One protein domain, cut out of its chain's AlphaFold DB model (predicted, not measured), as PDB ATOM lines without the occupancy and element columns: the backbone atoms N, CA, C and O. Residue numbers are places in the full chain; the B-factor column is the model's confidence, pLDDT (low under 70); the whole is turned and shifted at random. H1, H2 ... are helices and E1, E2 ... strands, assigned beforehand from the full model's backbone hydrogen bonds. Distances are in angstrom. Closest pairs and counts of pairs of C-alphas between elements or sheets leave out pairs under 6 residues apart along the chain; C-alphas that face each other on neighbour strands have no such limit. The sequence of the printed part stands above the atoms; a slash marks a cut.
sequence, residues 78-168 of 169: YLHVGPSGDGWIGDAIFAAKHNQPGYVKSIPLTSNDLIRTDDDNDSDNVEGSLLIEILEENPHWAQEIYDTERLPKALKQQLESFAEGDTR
ATOM      1  N   TYR A  78     133.084 117.266 141.198       92.75
ATOM      2  CA  TYR A  78     132.218 118.008 142.091       92.75
ATOM      3  C   TYR A  78     131.624 119.204 141.355       92.75
ATOM      4  O   TYR A  78     132.328 119.932 140.657       92.75
ATOM      5  N   LEU A  79     130.330 119.431 141.558       93.69
ATOM      6  CA  LEU A  79     129.677 120.694 141.252       93.69
ATOM      7  C   LEU A  79     129.819 121.612 142.464       93.69
ATOM      8  O   LEU A  79     129.316 121.305 143.548       93.69
ATOM      9  N   HIS A  80     130.492 122.736 142.278       94.19
ATOM     10  CA  HIS A  80     130.622 123.787 143.272       94.19
ATOM     11  C   HIS A  80     129.564 124.850 143.009       94.19
ATOM     12  O   HIS A  80     129.468 125.346 141.891       94.19
ATOM     13  N   VAL A  81     128.786 125.205 144.031       94.50
ATOM     14  CA  VAL A  81     127.745 126.237 143.943       94.50
ATOM     15  C   VAL A  81     127.902 127.219 145.100       94.50
ATOM     16  O   VAL A  81     128.046 126.817 146.260       94.50
ATOM     17  N   GLY A  82     127.907 128.510 144.777       93.56
ATOM     18  CA  GLY A  82     127.899 129.611 145.735       93.56
ATOM     19  C   GLY A  82     126.485 130.134 146.023       93.56
ATOM     20  O   GLY A  82     125.556 129.878 145.257       93.56
ATOM     21  N   PRO A  83     126.302 130.930 147.091       93.62
ATOM     22  CA  PRO A  83     124.998 131.464 147.497       93.62
ATOM     23  C   PRO A  83     124.400 132.460 146.498       93.62
ATOM     24  O   PRO A  83     123.228 132.791 146.601       93.62
ATOM     25  N   SER A  84     125.202 132.974 145.564       91.06
ATOM     26  CA  SER A  84     124.748 133.870 144.494       91.06
ATOM     27  C   SER A  84     124.153 133.116 143.297       91.06
ATOM     28  O   SER A  84     123.671 133.751 142.366       91.06
ATOM     29  N   GLY A  85     124.226 131.780 143.298       90.12
ATOM     30  CA  GLY A  85     123.897 130.940 142.147       90.12
ATOM     31  C   GLY A  85     125.060 130.727 141.172       90.12
ATOM     32  O   GLY A  85     124.909 129.972 140.217       90.12
ATOM     33  N   ASP A  86     126.223 131.337 141.420       90.38
ATOM     34  CA  ASP A  86     127.441 131.075 140.652       90.38
ATOM     35  C   ASP A  86     127.904 129.632 140.883       90.38
ATOM     36  O   ASP A  86     127.920 129.155 142.025       90.38
ATOM     37  N   GLY A  87     128.325 128.944 139.821       91.44
ATOM     38  CA  GLY A  87     128.798 127.572 139.926       91.44
ATOM     39  C   GLY A  87     129.920 127.229 138.958       91.44
ATOM     40  O   GLY A  87     130.105 127.874 137.932       91.44
ATOM     41  N   TRP A  88     130.696 126.211 139.317       92.31
ATOM     42  CA  TRP A  88     131.738 125.637 138.470       92.31
ATOM     43  C   TRP A  88     131.933 124.161 138.804       92.31
ATOM     44  O   TRP A  88     131.497 123.682 139.850       92.31
ATOM     45  N   ILE A  89     132.605 123.431 137.920       91.06
ATOM     46  CA  ILE A  89     132.887 122.005 138.094       91.06
ATOM     47  C   ILE A  89     134.389 121.813 138.299       91.06
ATOM     48  O   ILE A  89     135.198 122.477 137.653       91.06
ATOM     49  N   GLY A  90     134.763 120.931 139.224       88.88
ATOM     50  CA  GLY A  90     136.158 120.649 139.551       88.88
ATOM     51  C   GLY A  90     136.353 119.259 140.147       88.88
ATOM     52  O   GLY A  90     135.407 118.615 140.585       88.88
ATOM     53  N   ASP A  91     137.592 118.780 140.164       87.44
ATOM     54  CA  ASP A  91     137.981 117.464 140.690       87.44
ATOM     55  C   ASP A  91     138.385 117.482 142.175       87.44
ATOM     56  O   ASP A  91     138.603 116.440 142.794       87.44
ATOM     57  N   ALA A  92     138.460 118.668 142.777       83.75
ATOM     58  CA  ALA A  92     138.869 118.862 144.158       83.75
ATOM     59  C   ALA A  92     137.748 119.487 144.992       83.75
ATOM     60  O   ALA A  92     137.119 120.460 144.586       83.75
ATOM     61  N   ILE A  93     137.554 118.996 146.221       80.88
ATOM     62  CA  ILE A  93     136.672 119.655 147.192       80.88
ATOM     63  C   ILE A  93     137.248 121.040 147.497       80.88
ATOM     64  O   ILE A  93     138.345 121.170 148.049       80.88
ATOM     65  N   PHE A  94     136.506 122.086 147.142       73.06
ATOM     66  CA  PHE A  94     136.978 123.450 147.293       73.06
ATOM     67  C   PHE A  94     137.011 123.857 148.770       73.06
ATOM     68  O   PHE A  94     135.986 124.141 149.386       73.06
ATOM     69  N   ALA A  95     138.215 123.918 149.335       65.75
ATOM     70  CA  ALA A  95     138.485 124.446 150.667       65.75
ATOM     71  C   ALA A  95     139.312 125.735 150.551       65.75
ATOM     72  O   ALA A  95     140.503 125.763 150.869       65.75
ATOM     73  N   ALA A  96     138.710 126.824 150.063       67.75
ATOM     74  CA  ALA A  96     139.387 128.117 150.099       67.75
ATOM     75  C   ALA A  96     139.612 128.546 151.553       67.75
ATOM     76  O   ALA A  96     138.666 128.841 152.278       67.75
ATOM     77  N   LYS A  97     140.886 128.655 151.946       66.38
ATOM     78  CA  LYS A  97     141.348 129.092 153.279       66.38
ATOM     79  C   LYS A  97     140.761 130.438 153.739       66.38
ATOM     80  O   LYS A  97     140.792 130.740 154.928       66.38
ATOM     81  N   HIS A  98     140.256 131.245 152.806       75.81
ATOM     82  CA  HIS A  98     139.718 132.583 153.056       75.81
ATOM     83  C   HIS A  98     138.195 132.693 152.908       75.81
ATOM     84  O   HIS A  98     137.652 133.754 153.207       75.81
ATOM     85  N   ASN A  99     137.500 131.627 152.501       75.12
ATOM     86  CA  ASN A  99     136.040 131.631 152.494       75.12
ATOM     87  C   ASN A  99     135.505 131.215 153.860       75.12
ATOM     88  O   ASN A  99     136.059 130.338 154.525       75.12
ATOM     89  N   GLN A 100     134.404 131.844 154.270       83.31
ATOM     90  CA  GLN A 100     133.671 131.403 155.451       83.31
ATOM     91  C   GLN A 100     133.268 129.930 155.267       83.31
ATOM     92  O   GLN A 100     132.860 129.543 154.163       83.31
ATOM     93  N   PRO A 101     133.390 129.095 156.312       81.38
ATOM     94  CA  PRO A 101     132.989 127.700 156.225       81.38
ATOM     95  C   PRO A 101     131.519 127.611 155.796       81.38
ATOM     96  O   PRO A 101     130.648 128.235 156.396       81.38
ATOM     97  N   GLY A 102     131.261 126.857 154.725       80.75
ATOM     98  CA  GLY A 102     129.924 126.685 154.152       80.75
ATOM     99  C   GLY A 102     129.519 127.692 153.071       80.75
ATOM    100  O   GLY A 102     128.408 127.569 152.574       80.75
ATOM    101  N   TYR A 103     130.389 128.634 152.678       87.75
ATOM    102  CA  TYR A 103     130.105 129.577 151.583       87.75
ATOM    103  C   TYR A 103     130.004 128.900 150.208       87.75
ATOM    104  O   TYR A 103     129.278 129.366 149.347       87.75
ATOM    105  N   VAL A 104     130.728 127.805 149.983       92.19
ATOM    106  CA  VAL A 104     130.622 127.018 148.747       92.19
ATOM    107  C   VAL A 104     130.149 125.630 149.121       92.19
ATOM    108  O   VAL A 104     130.735 124.986 149.997       92.19
ATOM    109  N   LYS A 105     129.098 125.163 148.453       92.38
ATOM    110  CA  LYS A 105     128.624 123.785 148.559       92.38
ATOM    111  C   LYS A 105     129.224 122.987 147.415       92.38
ATOM    112  O   LYS A 105     129.208 123.441 146.279       92.38
ATOM    113  N   SER A 106     129.806 121.833 147.732       93.38
ATOM    114  CA  SER A 106     130.405 120.933 146.741       93.38
ATOM    115  C   SER A 106     129.601 119.644 146.718       93.38
ATOM    116  O   SER A 106     129.551 118.936 147.724       93.38
ATOM    117  N   ILE A 107     128.965 119.353 145.590       93.25
ATOM    118  CA  ILE A 107     128.093 118.191 145.419       93.25
ATOM    119  C   ILE A 107     128.804 117.204 144.502       93.25
ATOM    120  O   ILE A 107     129.184 117.591 143.397       93.25
ATOM    121  N   PRO A 108     129.014 115.947 144.928       92.94
ATOM    122  CA  PRO A 108     129.638 114.951 144.072       92.94
ATOM    123  C   PRO A 108     128.718 114.642 142.887       92.94
ATOM    124  O   PRO A 108     127.544 114.314 143.077       92.94
ATOM    125  N   LEU A 109     129.261 114.746 141.679       90.88
ATOM    126  CA  LEU A 109     128.604 114.323 140.451       90.88
ATOM    127  C   LEU A 109     128.936 112.857 140.183       90.88
ATOM    128  O   LEU A 109     130.057 112.401 140.417       90.88
ATOM    129  N   THR A 110     127.950 112.109 139.700       88.94
ATOM    130  CA  THR A 110     128.177 110.750 139.203       88.94
ATOM    131  C   THR A 110     128.483 110.789 137.711       88.94
ATOM    132  O   THR A 110     128.120 111.743 137.026       88.94
ATOM    133  N   SER A 111     129.097 109.733 137.172       82.38
ATOM    134  CA  SER A 111     129.339 109.619 135.726       82.38
ATOM    135  C   SER A 111     128.063 109.687 134.882       82.38
ATOM    136  O   SER A 111     128.149 109.979 133.702       82.38
ATOM    137  N   ASN A 112     126.889 109.443 135.475       81.31
ATOM    138  CA  ASN A 112     125.604 109.586 134.792       81.31
ATOM    139  C   ASN A 112     125.117 111.041 134.738       81.31
ATOM    140  O   ASN A 112     124.287 111.368 133.898       81.31
ATOM    141  N   ASP A 113     125.578 111.900 135.654       83.56
ATOM    142  CA  ASP A 113     125.229 113.326 135.654       83.56
ATOM    143  C   ASP A 113     126.132 114.128 134.696       83.56
ATOM    144  O   ASP A 113     125.816 115.267 134.355       83.56
ATOM    145  N   LEU A 114     127.255 113.540 134.275       82.12
ATOM    146  CA  LEU A 114     128.182 114.102 133.300       82.12
ATOM    147  C   LEU A 114     127.855 113.529 131.925       82.12
ATOM    148  O   LEU A 114     127.989 112.329 131.691       82.12
ATOM    149  N   ILE A 115     127.415 114.386 131.010       74.38
ATOM    150  CA  ILE A 115     127.218 113.982 129.622       74.38
ATOM    151  C   ILE A 115     128.600 113.946 128.982       74.38
ATOM    152  O   ILE A 115     129.216 114.986 128.760       74.38
ATOM    153  N   ARG A 116     129.088 112.731 128.727       65.81
ATOM    154  CA  ARG A 116     130.309 112.520 127.958       65.81
ATOM    155  C   ARG A 116     130.060 112.953 126.527       65.81
ATOM    156  O   ARG A 116     129.198 112.403 125.849       65.81
ATOM    157  N   THR A 117     130.808 113.947 126.085       62.50
ATOM    158  CA  THR A 117     131.024 114.169 124.662       62.50
ATOM    159  C   THR A 117     132.181 113.264 124.273       62.50
ATOM    160  O   THR A 117     133.290 113.487 124.753       62.50
ATOM    161  N   ASP A 118     131.933 112.245 123.448       60.03
ATOM    162  CA  ASP A 118     132.932 111.263 122.979       60.03
ATOM    163  C   ASP A 118     133.996 111.881 122.032       60.03
ATOM    164  O   ASP A 118     134.494 111.237 121.111       60.03
ATOM    165  N   ASP A 119     134.337 113.159 122.212       61.03
ATOM    166  CA  ASP A 119     135.368 113.846 121.438       61.03
ATOM    167  C   ASP A 119     136.745 113.430 121.990       61.03
ATOM    168  O   ASP A 119     137.362 114.106 122.812       61.03
ATOM    169  N   ASP A 120     137.212 112.265 121.534       62.50
ATOM    170  CA  ASP A 120     138.440 111.551 121.925       62.50
ATOM    171  C   ASP A 120     139.766 112.330 121.715       62.50
ATOM    172  O   ASP A 120     140.850 111.743 121.755       62.50
ATOM    173  N   ASN A 121     139.732 113.640 121.453       63.16
ATOM    174  CA  ASN A 121     140.883 114.383 120.934       63.16
ATOM    175  C   ASN A 121     141.559 115.363 121.905       63.16
ATOM    176  O   ASN A 121     142.639 115.836 121.571       63.16
ATOM    177  N   ASP A 122     141.014 115.638 123.095       56.91
ATOM    178  CA  ASP A 122     141.693 116.463 124.113       56.91
ATOM    179  C   ASP A 122     141.255 116.068 125.542       56.91
ATOM    180  O   ASP A 122     140.287 116.587 126.092       56.91
ATOM    181  N   SER A 123     142.012 115.152 126.159       57.12
ATOM    182  CA  SER A 123     141.758 114.493 127.461       57.12
ATOM    183  C   SER A 123     141.611 115.419 128.687       57.12
ATOM    184  O   SER A 123     141.341 114.930 129.786       57.12
ATOM    185  N   ASP A 124     141.793 116.729 128.538       61.81
ATOM    186  CA  ASP A 124     141.944 117.648 129.670       61.81
ATOM    187  C   ASP A 124     140.874 118.753 129.728       61.81
ATOM    188  O   ASP A 124     140.875 119.541 130.679       61.81
ATOM    189  N   ASN A 125     139.952 118.833 128.756       53.84
ATOM    190  CA  ASN A 125     138.982 119.928 128.689       53.84
ATOM    191  C   ASN A 125     137.573 119.490 129.122       53.84
ATOM    192  O   ASN A 125     136.975 118.566 128.586       53.84
ATOM    193  N   VAL A 126     137.087 120.146 130.173       58.03
ATOM    194  CA  VAL A 126     136.172 119.599 131.181       58.03
ATOM    195  C   VAL A 126     134.738 119.413 130.665       58.03
ATOM    196  O   VAL A 126     134.074 120.379 130.293       58.03
ATOM    197  N   GLU A 127     134.243 118.175 130.777       62.66
ATOM    198  CA  GLU A 127     132.902 117.616 130.475       62.66
ATOM    199  C   GLU A 127     131.714 118.272 131.236       62.66
ATOM    200  O   GLU A 127     130.671 117.666 131.474       62.66
ATOM    201  N   GLY A 128     131.852 119.524 131.671       63.88
ATOM    202  CA  GLY A 128     130.906 120.229 132.536       63.88
ATOM    203  C   GLY A 128     130.091 121.333 131.862       63.88
ATOM    204  O   GLY A 128     129.263 121.961 132.521       63.88
ATOM    205  N   SER A 129     130.325 121.601 130.574       74.69
ATOM    206  CA  SER A 129     129.831 122.826 129.934       74.69
ATOM    207  C   SER A 129     128.300 122.913 129.894       74.69
ATOM    208  O   SER A 129     127.755 123.970 130.200       74.69
ATOM    209  N   LEU A 130     127.596 121.808 129.608       86.19
ATOM    210  CA  LEU A 130     126.131 121.825 129.498       86.19
ATOM    211  C   LEU A 130     125.443 122.028 130.855       86.19
ATOM    212  O   LEU A 130     124.460 122.755 130.954       86.19
ATOM    213  N   LEU A 131     125.951 121.394 131.917       90.12
ATOM    214  CA  LEU A 131     125.366 121.537 133.252       90.12
ATOM    215  C   LEU A 131     125.450 122.990 133.730       90.12
ATOM    216  O   LEU A 131     124.480 123.511 134.279       90.12
ATOM    217  N   ILE A 132     126.594 123.641 133.501       91.25
ATOM    218  CA  ILE A 132     126.780 125.057 133.833       91.25
ATOM    219  C   ILE A 132     125.877 125.939 132.965       91.25
ATOM    220  O   ILE A 132     125.183 126.787 133.516       91.25
ATOM    221  N   GLU A 133     125.790 125.690 131.656       90.31
ATOM    222  CA  GLU A 133     124.902 126.430 130.745       90.31
ATOM    223  C   GLU A 133     123.431 126.370 131.199       90.31
ATOM    224  O   GLU A 133     122.762 127.397 131.312       90.31
ATOM    225  N   ILE A 134     122.939 125.185 131.578       92.12
ATOM    226  CA  ILE A 134     121.572 125.004 132.089       92.12
ATOM    227  C   ILE A 134     121.345 125.784 133.397       92.12
ATOM    228  O   ILE A 134     120.261 126.345 133.602       92.12
ATOM    229  N   LEU A 135     122.338 125.813 134.293       93.31
ATOM    230  CA  LEU A 135     122.264 126.557 135.557       93.31
ATOM    231  C   LEU A 135     122.295 128.072 135.337       93.31
ATOM    232  O   LEU A 135     121.570 128.794 136.024       93.31
ATOM    233  N   GLU A 136     123.070 128.550 134.363       91.56
ATOM    234  CA  GLU A 136     123.099 129.959 133.961       91.56
ATOM    235  C   GLU A 136     121.756 130.410 133.365       91.56
ATOM    236  O   GLU A 136     121.284 131.514 133.651       91.56
ATOM    237  N   GLU A 137     121.095 129.548 132.584       93.25
ATOM    238  CA  GLU A 137     119.749 129.811 132.063       93.25
ATOM    239  C   GLU A 137     118.668 129.773 133.157       93.25
ATOM    240  O   GLU A 137     117.659 130.483 133.070       93.25
ATOM    241  N   ASN A 138     118.872 128.963 134.200       95.06
ATOM    242  CA  ASN A 138     117.899 128.698 135.259       95.06
ATOM    243  C   ASN A 138     118.495 128.958 136.655       95.06
ATOM    244  O   ASN A 138     118.643 128.025 137.449       95.06
ATOM    245  N   PRO A 139     118.739 130.227 137.036       93.69
ATOM    246  CA  PRO A 139     119.433 130.567 138.286       93.69
ATOM    247  C   PRO A 139     118.701 130.087 139.550       93.69
ATOM    248  O   PRO A 139     119.312 129.872 140.596       93.69
ATOM    249  N   HIS A 140     117.385 129.869 139.464       95.56
ATOM    250  CA  HIS A 140     116.595 129.321 140.566       95.56
ATOM    251  C   HIS A 140     117.003 127.886 140.948       95.56
ATOM    252  O   HIS A 140     116.903 127.529 142.119       95.56
ATOM    253  N   TRP A 141     117.507 127.083 140.003       95.94
ATOM    254  CA  TRP A 141     118.017 125.743 140.306       95.94
ATOM    255  C   TRP A 141     119.337 125.789 141.055       95.94
ATOM    256  O   TRP A 141     119.519 124.998 141.971       95.94
ATOM    257  N   ALA A 142     120.230 126.727 140.735       94.75
ATOM    258  CA  ALA A 142     121.469 126.896 141.489       94.75
ATOM    259  C   ALA A 142     121.179 127.235 142.963       94.75
ATOM    260  O   ALA A 142     121.775 126.644 143.864       94.75
ATOM    261  N   GLN A 143     120.193 128.104 143.215       94.69
ATOM    262  CA  GLN A 143     119.740 128.403 144.574       94.69
ATOM    263  C   GLN A 143     119.143 127.168 145.271       94.69
ATOM    264  O   GLN A 143     119.514 126.861 146.400       94.69
ATOM    265  N   GLU A 144     118.259 126.423 144.598       96.12
ATOM    266  CA  GLU A 144     117.669 125.195 145.152       96.12
ATOM    267  C   GLU A 144     118.741 124.144 145.481       96.12
ATOM    268  O   GLU A 144     118.683 123.492 146.526       96.12
ATOM    269  N   ILE A 145     119.752 124.006 144.621       96.19
ATOM    270  CA  ILE A 145     120.909 123.133 144.837       96.19
ATOM    271  C   ILE A 145     121.690 123.572 146.078       96.19
ATOM    272  O   ILE A 145     122.054 122.728 146.898       96.19
ATOM    273  N   TYR A 146     121.938 124.874 146.230       95.12
ATOM    274  CA  TYR A 146     122.645 125.422 147.385       95.12
ATOM    275  C   TYR A 146     121.884 125.169 148.697       95.12
ATOM    276  O   TYR A 146     122.489 124.762 149.690       95.12
ATOM    277  N   ASP A 147     120.563 125.355 148.687       95.06
ATOM    278  CA  ASP A 147     119.714 125.216 149.874       95.06
ATOM    279  C   ASP A 147     119.487 123.749 150.274       95.06
ATOM    280  O   ASP A 147     119.414 123.424 151.461       95.06
ATOM    281  N   THR A 148     119.359 122.849 149.293       96.12
ATOM    282  CA  THR A 148     119.030 121.430 149.529       96.12
ATOM    283  C   THR A 148     120.240 120.499 149.525       96.12
ATOM    284  O   THR A 148     120.111 119.340 149.929       96.12
ATOM    285  N   GLU A 149     121.391 120.979 149.049       94.50
ATOM    286  CA  GLU A 149     122.608 120.197 148.796       94.50
ATOM    287  C   GLU A 149     122.353 118.978 147.881       94.50
ATOM    288  O   GLU A 149     123.009 117.939 147.989       94.50
ATOM    289  N   ARG A 150     121.356 119.076 146.986       95.00
ATOM    290  CA  ARG A 150     120.931 118.003 146.073       95.00
ATOM    291  C   ARG A 150     120.592 118.549 144.691       95.00
ATOM    292  O   ARG A 150     120.080 119.651 144.554       95.00
ATOM    293  N   LEU A 151     120.819 117.731 143.662       93.56
ATOM    294  CA  LEU A 151     120.412 118.044 142.290       93.56
ATOM    295  C   LEU A 151     118.877 117.937 142.137       93.56
ATOM    296  O   LEU A 151     118.322 116.868 142.427       93.56
ATOM    297  N   PRO A 152     118.187 118.990 141.654       95.38
ATOM    298  CA  PRO A 152     116.760 118.964 141.377       95.38
ATOM    299  C   PRO A 152     116.402 117.859 140.384       95.38
ATOM    300  O   PRO A 152     117.093 117.624 139.392       95.38
ATOM    301  N   LYS A 153     115.267 117.192 140.615       94.12
ATOM    302  CA  LYS A 153     114.790 116.115 139.729       94.12
ATOM    303  C   LYS A 153     114.515 116.609 138.308       94.12
ATOM    304  O   LYS A 153     114.752 115.870 137.361       94.12
ATOM    305  N   ALA A 154     114.028 117.844 138.172       94.38
ATOM    306  CA  ALA A 154     113.754 118.459 136.876       94.38
ATOM    307  C   ALA A 154     115.034 118.611 136.039       94.38
ATOM    308  O   ALA A 154     115.035 118.287 134.856       94.38
ATOM    309  N   LEU A 155     116.132 119.020 136.680       92.50
ATOM    310  CA  LEU A 155     117.436 119.149 136.037       92.50
ATOM    311  C   LEU A 155     117.984 117.780 135.604       92.50
ATOM    312  O   LEU A 155     118.440 117.645 134.473       92.50
ATOM    313  N   LYS A 156     117.846 116.736 136.436       90.69
ATOM    314  CA  LYS A 156     118.220 115.363 136.037       90.69
ATOM    315  C   LYS A 156     117.448 114.879 134.806       90.69
ATOM    316  O   LYS A 156     118.055 114.368 133.876       90.69
ATOM    317  N   GLN A 157     116.135 115.108 134.767       91.94
ATOM    318  CA  GLN A 157     115.301 114.743 133.615       91.94
ATOM    319  C   GLN A 157     115.703 115.484 132.336       91.94
ATOM    320  O   GLN A 157     115.629 114.916 131.249       91.94
ATOM    321  N   GLN A 158     116.127 116.746 132.442       90.38
ATOM    322  CA  GLN A 158     116.626 117.477 131.281       90.38
ATOM    323  C   GLN A 158     117.936 116.889 130.762       90.38
ATOM    324  O   GLN A 158     118.032 116.640 129.562       90.38
ATOM    325  N   LEU A 159     118.901 116.608 131.640       88.38
ATOM    326  CA  LEU A 159     120.166 115.973 131.251       88.38
ATOM    327  C   LEU A 159     119.929 114.615 130.574       88.38
ATOM    328  O   LEU A 159     120.489 114.353 129.513       88.38
ATOM    329  N   GLU A 160     119.028 113.796 131.127       87.56
ATOM    330  CA  GLU A 160     118.609 112.526 130.520       87.56
ATOM    331  C   GLU A 160     118.012 112.740 129.118       87.56
ATOM    332  O   GLU A 160     118.358 112.026 128.179       87.56
ATOM    333  N   SER A 161     117.176 113.769 128.936       89.06
ATOM    334  CA  SER A 161     116.590 114.074 127.625       89.06
ATOM    335  C   SER A 161     117.618 114.517 126.575       89.06
ATOM    336  O   SER A 161     117.439 114.226 125.392       89.06
ATOM    337  N   PHE A 162     118.701 115.184 126.993       85.00
ATOM    338  CA  PHE A 162     119.815 115.528 126.106       85.00
ATOM    339  C   PHE A 162     120.609 114.285 125.706       85.00
ATOM    340  O   PHE A 162     120.883 114.105 124.521       85.00
ATOM    341  N   ALA A 163     120.888 113.390 126.659       83.12
ATOM    342  CA  ALA A 163     121.573 112.128 126.389       83.12
ATOM    343  C   ALA A 163     120.786 111.230 125.411       83.12
ATOM    344  O   ALA A 163     121.369 110.594 124.536       83.12
ATOM    345  N   GLU A 164     119.452 111.202 125.503       85.69
ATOM    346  CA  GLU A 164     118.609 110.461 124.552       85.69
ATOM    347  C   GLU A 164     118.563 111.108 123.158       85.69
ATOM    348  O   GLU A 164     118.483 110.403 122.147       85.69
ATOM    349  N   GLY A 165     118.590 112.443 123.093       77.00
ATOM    350  CA  GLY A 165     118.468 113.207 121.851       77.00
ATOM    351  C   GLY A 165     119.627 112.997 120.879       77.00
ATOM    352  O   GLY A 165     119.400 112.986 119.666       77.00
ATOM    353  N   ASP A 166     120.833 112.779 121.399       65.06
ATOM    354  CA  ASP A 166     122.046 112.666 120.582       65.06
ATOM    355  C   ASP A 166     122.127 111.328 119.821       65.06
ATOM    356  O   ASP A 166     122.606 111.257 118.694       65.06
ATOM    357  N   THR A 167     121.513 110.263 120.349       61.16
ATOM    358  CA  THR A 167     121.527 108.919 119.726       61.16
ATOM    359  C   THR A 167     120.689 108.780 118.443       61.16
ATOM    360  O   THR A 167     120.596 107.689 117.875       61.16
ATOM    361  N   ARG A 168     120.017 109.850 117.999       57.25
ATOM    362  CA  ARG A 168     119.011 109.810 116.924       57.25
ATOM    363  C   ARG A 168     119.357 110.597 115.658       57.25
ATOM    364  O   ARG A 168     118.504 110.642 114.765       57.25
TER     365      ARG A 168
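Overview. This is residues 78 to 168 of the 169 residues of an uncharacterized protein of Pseudo-nitzschia multistriata (UniProt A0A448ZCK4). A small three-stranded antiparallel sheet is covered on one face by two short helices, H1 and H2, while a longer helix, H3, reaches off beyond the sheet toward one end of the model. The long loop of residues 91 to 104 lies toward the opposite end, and residues 119 to 125, in a second long loop, stick out free. The printed part has 91 residues, with three named strands and then three named helices along the chain, E1 E2 E3 H1 H2 H3; the sheet's order is E2 - E1 - E3, and the class is mixed, helices and strands. The whole is compact by its radius of gyration of the C-alphas, 13.8 A, yet elongated in outline, spanning 46 by 29 by 19 A.

Along the chain. E1 is residues 78 to 81, 9.5 A long, beginning at C-alpha 78 (132.218, 118.008, 142.091). E2 is residues 87 to 90, 10.1 A, and E3 is residues 105 to 109, 12.5 A. H1 is residues 129 to 137, 12.4 A, beginning at C-alpha 129 (129.831, 122.826, 129.934). H2 is residues 139 to 148, 14.5 A. H3, residues 153 to 166, measures 20.8 A and ends at C-alpha 166 (122.046, 112.666, 120.582).

Arrangement. E1 is the inner strand. E1 and E2 form a hairpin, antiparallel at 158 degrees, with N 80 and O 88 within hydrogen-bond range at 2.8 A. E1 and E3 are antiparallel at 147 degrees, with N 79 and O 107 at 2.8 A. H1 and H2 are on one face of this sheet, an arrangement in two layers, one of strands and one of helices. H2 runs across the strands, at 74 degrees to E1 on the local plane, with a height over the sheet of 9.2 A; its closest C-alphas to E1 are those of Tyr 146 and Val 81, 6.2 A. H1 comes closest to E2 at the C-alphas of Ile 132 and Trp 88, 6.8 A. H1 and H2 are close but not clearly touching, the closest C-alphas being Leu 135 and Ala 142, 6.0 A, and about perpendicular at 78 degrees. H3 is not on the sheet; it is close to H1 but not clearly touching, with the C-alphas of Leu 159 and Leu 131 closest at 7.9 A, at a steep tilt of 49 degrees, opposite ways. In H1, H2 and H3 every O i to N i+4 pair is within hydrogen-bond range.

Size, cuts and confidence. The two C-alphas farthest apart, those of His 98 and Arg 168, are 47.5 A apart. The printed part has no cut. The links E2 to E3 and E3 to H1 are long, with 14 and 19 residues. The mean pLDDT of the printed part is 83.6, and residues 95 to 97, 116 to 128 and 166 to 168 are under 70.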